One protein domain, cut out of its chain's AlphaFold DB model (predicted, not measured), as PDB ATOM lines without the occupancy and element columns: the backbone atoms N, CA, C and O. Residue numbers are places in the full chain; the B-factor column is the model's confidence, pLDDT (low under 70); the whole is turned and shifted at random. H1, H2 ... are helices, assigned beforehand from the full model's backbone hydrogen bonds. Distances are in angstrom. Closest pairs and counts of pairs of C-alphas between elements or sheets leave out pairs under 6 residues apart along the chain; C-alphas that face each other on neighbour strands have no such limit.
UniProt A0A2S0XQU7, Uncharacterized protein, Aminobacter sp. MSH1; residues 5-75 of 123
ATOM      1  N   ALA A   5     207.911 142.250 141.660       87.19
ATOM      2  CA  ALA A   5     207.983 141.217 140.629       87.19
ATOM      3  C   ALA A   5     208.935 141.587 139.479       87.19
ATOM      4  O   ALA A   5     209.638 140.732 138.942       87.19
ATOM      5  N   LEU A   6     208.988 142.869 139.109       89.69
ATOM      6  CA  LEU A   6     209.905 143.369 138.087       89.69
ATOM      7  C   LEU A   6     211.355 143.334 138.569       89.69
ATOM      8  O   LEU A   6     212.241 142.911 137.825       89.69
ATOM      9  N   THR A   7     211.591 143.738 139.815       90.56
ATOM     10  CA  THR A   7     212.921 143.707 140.432       90.56
ATOM     11  C   THR A   7     213.428 142.273 140.587       90.56
ATOM     12  O   THR A   7     214.582 141.990 140.264       90.56
ATOM     13  N   GLU A   8     212.565 141.344 141.000       90.94
ATOM     14  CA  GLU A   8     212.869 139.911 141.056       90.94
ATOM     15  C   GLU A   8     213.192 139.339 139.677       90.94
ATOM     16  O   GLU A   8     214.232 138.709 139.503       90.94
ATOM     17  N   ALA A   9     212.348 139.603 138.676       91.25
ATOM     18  CA  ALA A   9     212.562 139.112 137.320       91.25
ATOM     19  C   ALA A   9     213.872 139.630 136.712       91.25
ATOM     20  O   ALA A   9     214.576 138.878 136.040       91.25
ATOM     21  N   ALA A  10     214.223 140.897 136.955       92.38
ATOM     22  CA  ALA A  10     215.486 141.470 136.502       92.38
ATOM     23  C   ALA A  10     216.689 140.801 137.177       92.38
ATOM     24  O   ALA A  10     217.666 140.466 136.507       92.38
ATOM     25  N   LYS A  11     216.590 140.534 138.484       93.25
ATOM     26  CA  LYS A  11     217.614 139.790 139.221       93.25
ATOM     27  C   LYS A  11     217.778 138.372 138.670       93.25
ATOM     28  O   LYS A  11     218.896 137.961 138.383       93.25
ATOM     29  N   TRP A  12     216.679 137.645 138.472       93.81
ATOM     30  CA  TRP A  12     216.710 136.287 137.922       93.81
ATOM     31  C   TRP A  12     217.267 136.243 136.505       93.81
ATOM     32  O   TRP A  12     218.015 135.327 136.180       93.81
ATOM     33  N   ALA A  13     216.943 137.230 135.668       92.69
ATOM     34  CA  ALA A  13     217.520 137.340 134.333       92.69
ATOM     35  C   ALA A  13     219.048 137.507 134.390       92.69
ATOM     36  O   ALA A  13     219.741 136.876 133.598       92.69
ATOM     37  N   GLY A  14     219.571 138.291 135.340       92.69
ATOM     38  CA  GLY A  14     221.012 138.404 135.588       92.69
ATOM     39  C   GLY A  14     221.642 137.080 136.031       92.69
ATOM     40  O   GLY A  14     222.575 136.608 135.396       92.69
ATOM     41  N   GLU A  15     221.067 136.425 137.045       93.38
ATOM     42  CA  GLU A  15     221.558 135.130 137.550       93.38
ATOM     43  C   GLU A  15     221.589 134.048 136.454       93.38
ATOM     44  O   GLU A  15     222.539 133.274 136.356       93.38
ATOM     45  N   LEU A  16     220.560 134.004 135.604       92.69
ATOM     46  CA  LEU A  16     220.483 133.065 134.483       92.69
ATOM     47  C   LEU A  16     221.502 133.378 133.380       92.69
ATOM     48  O   LEU A  16     222.058 132.460 132.783       92.69
ATOM     49  N   MET A  17     221.751 134.660 133.104       92.62
ATOM     50  CA  MET A  17     222.779 135.090 132.154       92.62
ATOM     51  C   MET A  17     224.179 134.697 132.625       92.62
ATOM     52  O   MET A  17     224.969 134.200 131.823       92.62
ATOM     53  N   ASP A  18     224.462 134.869 133.916       91.69
ATOM     54  CA  ASP A  18     225.735 134.473 134.520       91.69
ATOM     55  C   ASP A  18     225.917 132.950 134.484       91.69
ATOM     56  O   ASP A  18     226.998 132.461 134.162       91.69
ATOM     57  N   ALA A  19     224.850 132.187 134.738       90.88
ATOM     58  CA  ALA A  19     224.885 130.727 134.672       90.88
ATOM     59  C   ALA A  19     225.046 130.180 133.242       90.88
ATOM     60  O   ALA A  19     225.657 129.130 133.049       90.88
ATOM     61  N   GLU A  20     224.525 130.878 132.228       89.88
ATOM     62  CA  GLU A  20     224.696 130.500 130.817       89.88
ATOM     63  C   GLU A  20     226.066 130.926 130.249       89.88
ATOM     64  O   GLU A  20     226.423 130.546 129.130       89.88
ATOM     65  N   TRP A  21     226.858 131.700 130.994       92.81
ATOM     66  CA  TRP A  21     228.153 132.198 130.541       92.81
ATOM     67  C   TRP A  21     229.202 131.075 130.452       92.81
ATOM     68  O   TRP A  21     229.622 130.518 131.463       92.81
ATOM     69  N   LYS A  22     229.695 130.756 129.242       87.31
ATOM     70  CA  LYS A  22     230.607 129.607 129.027       87.31
ATOM     71  C   LYS A  22     232.093 129.963 128.987       87.31
ATOM     72  O   LYS A  22     232.927 129.062 128.955       87.31
ATOM     73  N   GLY A  23     232.463 131.247 128.982       87.69
ATOM     74  CA  GLY A  23     233.868 131.653 129.115       87.69
ATOM     75  C   GLY A  23     234.245 132.975 128.447       87.69
ATOM     76  O   GLY A  23     233.411 133.727 127.961       87.69
ATOM     77  N   ARG A  24     235.550 133.273 128.410       81.31
ATOM     78  CA  ARG A  24     236.116 134.595 128.056       81.31
ATOM     79  C   ARG A  24     235.794 135.102 126.639       81.31
ATOM     80  O   ARG A  24     235.919 136.293 126.382       81.31
ATOM     81  N   ARG A  25     235.431 134.213 125.707       87.56
ATOM     82  CA  ARG A  25     235.063 134.574 124.322       87.56
ATOM     83  C   ARG A  25     233.562 134.763 124.117       87.56
ATOM     84  O   ARG A  25     233.166 135.171 123.025       87.56
ATOM     85  N   ASP A  26     232.742 134.454 125.118       91.12
ATOM     86  CA  ASP A  26     231.309 134.669 124.998       91.12
ATOM     87  C   ASP A  26     230.998 136.163 125.021       91.12
ATOM     88  O   ASP A  26     231.553 136.946 125.790       91.12
ATOM     89  N   LYS A  27     230.112 136.552 124.107       92.62
ATOM     90  CA  LYS A  27     229.546 137.892 124.065       92.62
ATOM     91  C   LYS A  27     228.183 137.842 124.722       92.62
ATOM     92  O   LYS A  27     227.407 136.921 124.477       92.62
ATOM     93  N   GLU A  28     227.871 138.871 125.490       91.19
ATOM     94  CA  GLU A  28     226.623 138.956 126.239       91.19
ATOM     95  C   GLU A  28     225.378 138.796 125.350       91.19
ATOM     96  O   GLU A  28     224.432 138.109 125.717       91.19
ATOM     97  N   ASN A  29     225.387 139.355 124.137       92.19
ATOM     98  CA  ASN A  29     224.294 139.167 123.179       92.19
ATOM     99  C   ASN A  29     224.110 137.697 122.765       92.19
ATOM    100  O   ASN A  29     222.983 137.227 122.665       92.19
ATOM    101  N   LEU A  30     225.199 136.947 122.573       93.44
ATOM    102  CA  LEU A  30     225.134 135.523 122.237       93.44
ATOM    103  C   LEU A  30     224.629 134.691 123.415       93.44
ATOM    104  O   LEU A  30     223.830 133.780 123.211       93.44
ATOM    105  N   VAL A  31     225.069 135.007 124.634       94.44
ATOM    106  CA  VAL A  31     224.587 134.356 125.862       94.44
ATOM    107  C   VAL A  31     223.090 134.605 126.024       94.44
ATOM    108  O   VAL A  31     222.320 133.657 126.166       94.44
ATOM    109  N   ARG A  32     222.649 135.857 125.865       94.31
ATOM    110  CA  ARG A  32     221.233 136.231 125.930       94.31
ATOM    111  C   ARG A  32     220.400 135.551 124.857       94.31
ATOM    112  O   ARG A  32     219.302 135.097 125.157       94.31
ATOM    113  N   TYR A  33     220.914 135.438 123.635       94.62
ATOM    114  CA  TYR A  33     220.246 134.716 122.553       94.62
ATOM    115  C   TYR A  33     220.075 133.221 122.869       94.62
ATOM    116  O   TYR A  33     218.996 132.661 122.664       94.62
ATOM    117  N   ARG A  34     221.111 132.559 123.405       93.38
ATOM    118  CA  ARG A  34     221.029 131.147 123.820       93.38
ATOM    119  C   ARG A  34     220.025 130.962 124.950       93.38
ATOM    120  O   ARG A  34     219.169 130.087 124.845       93.38
ATOM    121  N   LEU A  35     220.102 131.813 125.971       93.75
ATOM    122  CA  LEU A  35     219.190 131.794 127.106       93.75
ATOM    123  C   LEU A  35     217.744 132.031 126.653       93.75
ATOM    124  O   LEU A  35     216.857 131.262 126.993       93.75
ATOM    125  N   ALA A  36     217.504 133.041 125.814       94.31
ATOM    126  CA  ALA A  36     216.200 133.320 125.213       94.31
ATOM    127  C   ALA A  36     215.614 132.079 124.521       94.31
ATOM    128  O   ALA A  36     214.447 131.735 124.720       94.31
ATOM    129  N   LYS A  37     216.447 131.372 123.746       94.06
ATOM    130  CA  LYS A  37     216.053 130.152 123.038       94.06
ATOM    131  C   LYS A  37     215.794 128.973 123.979       94.06
ATOM    132  O   LYS A  37     214.893 128.191 123.692       94.06
ATOM    133  N   SER A  38     216.550 128.833 125.069       90.25
ATOM    134  CA  SER A  38     216.364 127.734 126.026       90.25
ATOM    135  C   SER A  38     215.104 127.909 126.875       90.25
ATOM    136  O   SER A  38     214.398 126.933 127.115       90.25
ATOM    137  N   ILE A  39     214.781 129.141 127.278       91.62
ATOM    138  CA  ILE A  39     213.641 129.431 128.166       91.62
ATOM    139  C   ILE A  39     212.357 129.819 127.417       91.62
ATOM    140  O   ILE A  39     211.294 129.920 128.027       91.62
ATOM    141  N   GLY A  40     212.437 130.077 126.107       91.31
ATOM    142  CA  GLY A  40     211.290 130.469 125.282       91.31
ATOM    143  C   GLY A  40     210.812 131.912 125.496       91.31
ATOM    144  O   GLY A  40     209.645 132.222 125.255       91.31
ATOM    145  N   VAL A  41     211.691 132.808 125.951       93.12
ATOM    146  CA  VAL A  41     211.413 134.247 126.120       93.12
ATOM    147  C   VAL A  41     212.158 135.021 125.041       93.12
ATOM    148  O   VAL A  41     213.270 134.659 124.675       93.12
ATOM    149  N   SER A  42     211.573 136.101 124.514       94.44
ATOM    150  CA  SER A  42     212.244 136.870 123.465       94.44
ATOM    151  C   SER A  42     213.498 137.583 123.980       94.44
ATOM    152  O   SER A  42     213.521 138.145 125.079       94.44
ATOM    153  N   GLU A  43     214.534 137.620 123.141       94.06
ATOM    154  CA  GLU A  43     215.806 138.272 123.466       94.06
ATOM    155  C   GLU A  43     215.609 139.755 123.810       94.06
ATOM    156  O   GLU A  43     216.174 140.258 124.782       94.06
ATOM    157  N   SER A  44     214.736 140.448 123.072       94.44
ATOM    158  CA  SER A  44     214.392 141.848 123.335       94.44
ATOM    159  C   SER A  44     213.766 142.049 124.717       94.44
ATOM    160  O   SER A  44     213.959 143.100 125.324       94.44
ATOM    161  N   TYR A  45     213.025 141.065 125.236       94.31
ATOM    162  CA  TYR A  45     212.435 141.153 126.571       94.31
ATOM    163  C   TYR A  45     213.497 140.975 127.660       94.31
ATOM    164  O   TYR A  45     213.521 141.753 128.612       94.31
ATOM    165  N   LEU A  46     214.419 140.022 127.490       93.56
ATOM    166  CA  LEU A  46     215.571 139.863 128.386       93.56
ATOM    167  C   LEU A  46     216.466 141.107 128.380       93.56
ATOM    168  O   LEU A  46     216.861 141.591 129.437       93.56
ATOM    169  N   PHE A  47     216.712 141.686 127.202       94.69
ATOM    170  CA  PHE A  47     217.456 142.937 127.071       94.69
ATOM    171  C   PHE A  47     216.784 144.080 127.841       94.69
ATOM    172  O   PHE A  47     217.448 144.848 128.539       94.69
ATOM    173  N   ARG A  48     215.451 144.187 127.754       94.44
ATOM    174  CA  ARG A  48     214.701 145.196 128.506       94.44
ATOM    175  C   ARG A  48     214.781 144.982 130.013       94.44
ATOM    176  O   ARG A  48     214.968 145.960 130.724       94.44
ATOM    177  N   LEU A  49     214.676 143.743 130.488       92.25
ATOM    178  CA  LEU A  49     214.813 143.433 131.915       92.25
ATOM    179  C   LEU A  49     216.187 143.848 132.457       92.25
ATOM    180  O   LEU A  49     216.270 144.396 133.554       92.25
ATOM    181  N   GLN A  50     217.237 143.653 131.663       91.81
ATOM    182  CA  GLN A  50     218.610 143.955 132.050       91.81
ATOM    183  C   GLN A  50     218.931 145.459 132.040       91.81
ATOM    184  O   GLN A  50     219.515 145.968 132.991       91.81
ATOM    185  N   TYR A  51     218.542 146.182 130.984       93.25
ATOM    186  CA  TYR A  51     218.984 147.570 130.771       93.25
ATOM    187  C   TYR A  51     217.885 148.621 130.896       93.25
ATOM    188  O   TYR A  51     218.157 149.782 131.190       93.25
ATOM    189  N   LYS A  52     216.635 148.235 130.643       92.44
ATOM    190  CA  LYS A  52     215.487 149.147 130.529       92.44
ATOM    191  C   LYS A  52     214.443 148.884 131.605       92.44
ATOM    192  O   LYS A  52     213.282 149.247 131.445       92.44
ATOM    193  N   THR A  53     214.848 148.306 132.730       90.25
ATOM    194  CA  THR A  53     213.964 148.008 133.863       90.25
ATOM    195  C   THR A  53     213.282 149.271 134.390       90.25
ATOM    196  O   THR A  53     212.119 149.229 134.763       90.25
ATOM    197  N   ARG A  54     213.964 150.426 134.338       87.62
ATOM    198  CA  ARG A  54     213.395 151.735 134.713       87.62
ATOM    199  C   ARG A  54     212.262 152.207 133.794       87.62
ATOM    200  O   ARG A  54     211.420 152.982 134.229       87.62
ATOM    201  N   GLU A  55     212.252 151.756 132.541       90.44
ATOM    202  CA  GLU A  55     211.203 152.049 131.552       90.44
ATOM    203  C   GLU A  55     210.050 151.030 131.626       90.44
ATOM    204  O   GLU A  55     209.056 151.149 130.910       90.44
ATOM    205  N   MET A  56     210.189 149.978 132.438       88.62
ATOM    206  CA  MET A  56     209.184 148.935 132.597       88.62
ATOM    207  C   MET A  56     208.310 149.233 133.810       88.62
ATOM    208  O   MET A  56     208.800 149.500 134.903       88.62
ATOM    209  N   THR A  57     206.996 149.152 133.619       88.69
ATOM    210  CA  THR A  57     206.030 149.255 134.721       88.69
ATOM    211  C   THR A  57     205.813 147.900 135.390       88.69
ATOM    212  O   THR A  57     205.661 147.822 136.608       88.69
ATOM    213  N   ASP A  58     205.806 146.830 134.592       88.62
ATOM    214  CA  ASP A  58     205.474 145.484 135.047       88.62
ATOM    215  C   ASP A  58     206.099 144.396 134.160       88.62
ATOM    216  O   ASP A  58     206.593 144.668 133.057       88.62
ATOM    217  N   VAL A  59     206.063 143.153 134.645       88.81
ATOM    218  CA  VAL A  59     206.515 141.955 133.932       88.81
ATOM    219  C   VAL A  59     205.326 141.103 133.539       88.81
ATOM    220  O   VAL A  59     204.435 140.806 134.328       88.81
ATOM    221  N   ARG A  60     205.341 140.625 132.296       88.88
ATOM    222  CA  ARG A  60     204.316 139.703 131.820       88.88
ATOM    223  C   ARG A  60     204.390 138.410 132.629       88.88
ATOM    224  O   ARG A  60     205.436 137.764 132.648       88.88
ATOM    225  N   GLY A  61     203.273 137.979 133.210       88.00
ATOM    226  CA  GLY A  61     203.235 136.771 134.046       88.00
ATOM    227  C   GLY A  61     203.775 135.507 133.359       88.00
ATOM    228  O   GLY A  61     204.382 134.664 134.013       88.00
ATOM    229  N   SER A  62     203.638 135.392 132.032       90.19
ATOM    230  CA  SER A  62     204.242 134.296 131.260       90.19
ATOM    231  C   SER A  62     205.774 134.317 131.298       90.19
ATOM    232  O   SER A  62     206.393 133.269 131.439       90.19
ATOM    233  N   VAL A  63     206.383 135.504 131.214       91.31
ATOM    234  CA  VAL A  63     207.840 135.687 131.288       91.31
ATOM    235  C   VAL A  63     208.329 135.428 132.706       91.31
ATOM    236  O   VAL A  63     209.322 134.733 132.884       91.31
ATOM    237  N   TYR A  64     207.603 135.919 133.713       92.69
ATOM    238  CA  TYR A  64     207.930 135.666 135.116       92.69
ATOM    239  C   TYR A  64     207.972 134.159 135.423       92.69
ATOM    240  O   TYR A  64     208.945 133.665 135.986       92.69
ATOM    241  N   ARG A  65     206.962 133.398 134.971       89.06
ATOM    242  CA  ARG A  65     206.934 131.932 135.120       89.06
ATOM    243  C   ARG A  65     208.057 131.238 134.352       89.06
ATOM    244  O   ARG A  65     208.653 130.312 134.887       89.06
ATOM    245  N   ALA A  66     208.355 131.678 133.130       90.38
ATOM    246  CA  ALA A  66     209.443 131.106 132.339       90.38
ATOM    247  C   ALA A  66     210.808 131.305 133.020       90.38
ATOM    248  O   ALA A  66     211.584 130.358 133.116       90.38
ATOM    249  N   LEU A  67     211.070 132.501 133.559       91.75
ATOM    250  CA  LEU A  67     212.286 132.794 134.326       91.75
ATOM    251  C   LEU A  67     212.370 131.950 135.598       91.75
ATOM    252  O   LEU A  67     213.430 131.407 135.895       91.75
ATOM    253  N   LEU A  68     211.259 131.793 136.321       90.25
ATOM    254  CA  LEU A  68     211.208 130.951 137.514       90.25
ATOM    255  C   LEU A  68     211.536 129.486 137.182       90.25
ATOM    256  O   LEU A  68     212.412 128.896 137.810       90.25
ATOM    257  N   LEU A  69     210.880 128.913 136.169       89.62
ATOM    258  CA  LEU A  69     211.127 127.539 135.719       89.62
ATOM    259  C   LEU A  69     212.569 127.342 135.249       89.62
ATOM    260  O   LEU A  69     213.201 126.352 135.613       89.62
ATOM    261  N   ALA A  70     213.113 128.301 134.498       90.06
ATOM    262  CA  ALA A  70     214.511 128.284 134.096       90.06
ATOM    263  C   ALA A  70     215.434 128.296 135.320       90.06
ATOM    264  O   ALA A  70     216.335 127.476 135.426       90.06
ATOM    265  N   ARG A  71     215.171 129.153 136.304       91.56
ATOM    266  CA  ARG A  71     215.961 129.227 137.537       91.56
ATOM    267  C   ARG A  71     215.963 127.905 138.311       91.56
ATOM    268  O   ARG A  71     217.000 127.518 138.845       91.56
ATOM    269  N   HIS A  72     214.834 127.195 138.332       86.56
ATOM    270  CA  HIS A  72     214.760 125.833 138.865       86.56
ATOM    271  C   HIS A  72     215.587 124.841 138.040       86.56
ATOM    272  O   HIS A  72     216.343 124.066 138.617       86.56
ATOM    273  N   ALA A  73     215.500 124.889 136.709       85.56
ATOM    274  CA  ALA A  73     216.246 123.997 135.822       85.56
ATOM    275  C   ALA A  73     217.773 124.190 135.914       85.56
ATOM    276  O   ALA A  73     218.517 123.216 135.863       85.56
ATOM    277  N   TYR A  74     218.238 125.428 136.099       84.06
ATOM    278  CA  TYR A  74     219.656 125.753 136.292       84.06
ATOM    279  C   TYR A  74     220.141 125.507 137.737       84.06
ATOM    280  O   TYR A  74     221.303 125.763 138.041       84.06
ATOM    281  N   GLY A  75     219.274 125.042 138.648       83.44
ATOM    282  CA  GLY A  75     219.630 124.801 140.054       83.44
ATOM    283  C   GLY A  75     219.901 126.073 140.868       83.44
ATOM    284  O   GLY A  75     220.425 126.006 141.974       83.44
TER     285      GLY A  75
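This is residues 5 to 75 of the 123 residues of an uncharacterized protein of Aminobacter sp. MSH1 (UniProt A0A2S0XQU7). Four helices are packed crosswise into a small cluster, with no two side by side: H1, the longest, lies across H3 and at a lesser angle over H4, which are on either side of it, while H2 packs on the three others and touches H1 near its last residues. H3 and H4 are apart, joined by a loop past the first end of H1, and another loop past its other end leads to H2. The printed part has 71 residues, with four named helices in the order H1, H2, H3, H4 and no named strand, in the class all helix. It is compact, with a radius of gyration of the C-alphas of 11.3 A, and spans 34 by 24 by 17 A.

H1, residues 5 to 19, touches H2, residues 28 to 39, with residues 16 to 17 alone, meeting residues 31 to 35 of H2. The closest C-alphas are those of Met 17 and Arg 32, 6.5 A apart, and the lines are only just about perpendicular, at 72 degrees. H1 also touches H3, residues 43 to 51, about perpendicular at 73 degrees, with the C-alphas of Ala 10 and Leu 49 closest at 5.0 A. It touches H4, residues 61 to 73, at a tilt of 36 degrees, only just steep, the same way; the closest C-alphas, of Ala 9 and Tyr 64, are 6.2 A apart. H2 touches H3 with residues 32 to 36 alone, at a steep tilt of 58 degrees, opposite ways, and the C-alphas of Ala 36 and Glu 43 are closest at 5.3 A. H2 only just touches H4, with 3 pairs of C-alphas within 8 A, about perpendicular at 85 degrees; the closest C-alphas are those of Ile 39 and Ala 70, 6.1 A apart. H3 and H4 are apart. The packing of the helices is mostly crossed. In H1, H2, H3 and H4 every O i to N i+4 pair is within hydrogen-bond range.

H1 runs from C-alpha 5 at (207.983, 141.217, 140.629) to C-alpha 19, a length of 20.8 A. H2, residues 28 to 39, begins with C-alpha 28 at (226.623, 138.956, 126.239) and is 16.2 A long. H3, residues 43 to 51, is 12.2 A long. H4, residues 61 to 73, is 18.3 A long and ends with C-alpha 73 at (216.246, 123.997, 135.822).

The two C-alphas farthest apart in the domain, those of Arg 25 and Thr 57, are 34.2 A apart. The printed part runs from 5 to 75 with no cut. The link from H2 to H3 is tight; those from H1 to H2 and from H3 to H4 are short. The mean pLDDT of the printed part is 91.0, and no printed residue is under 70.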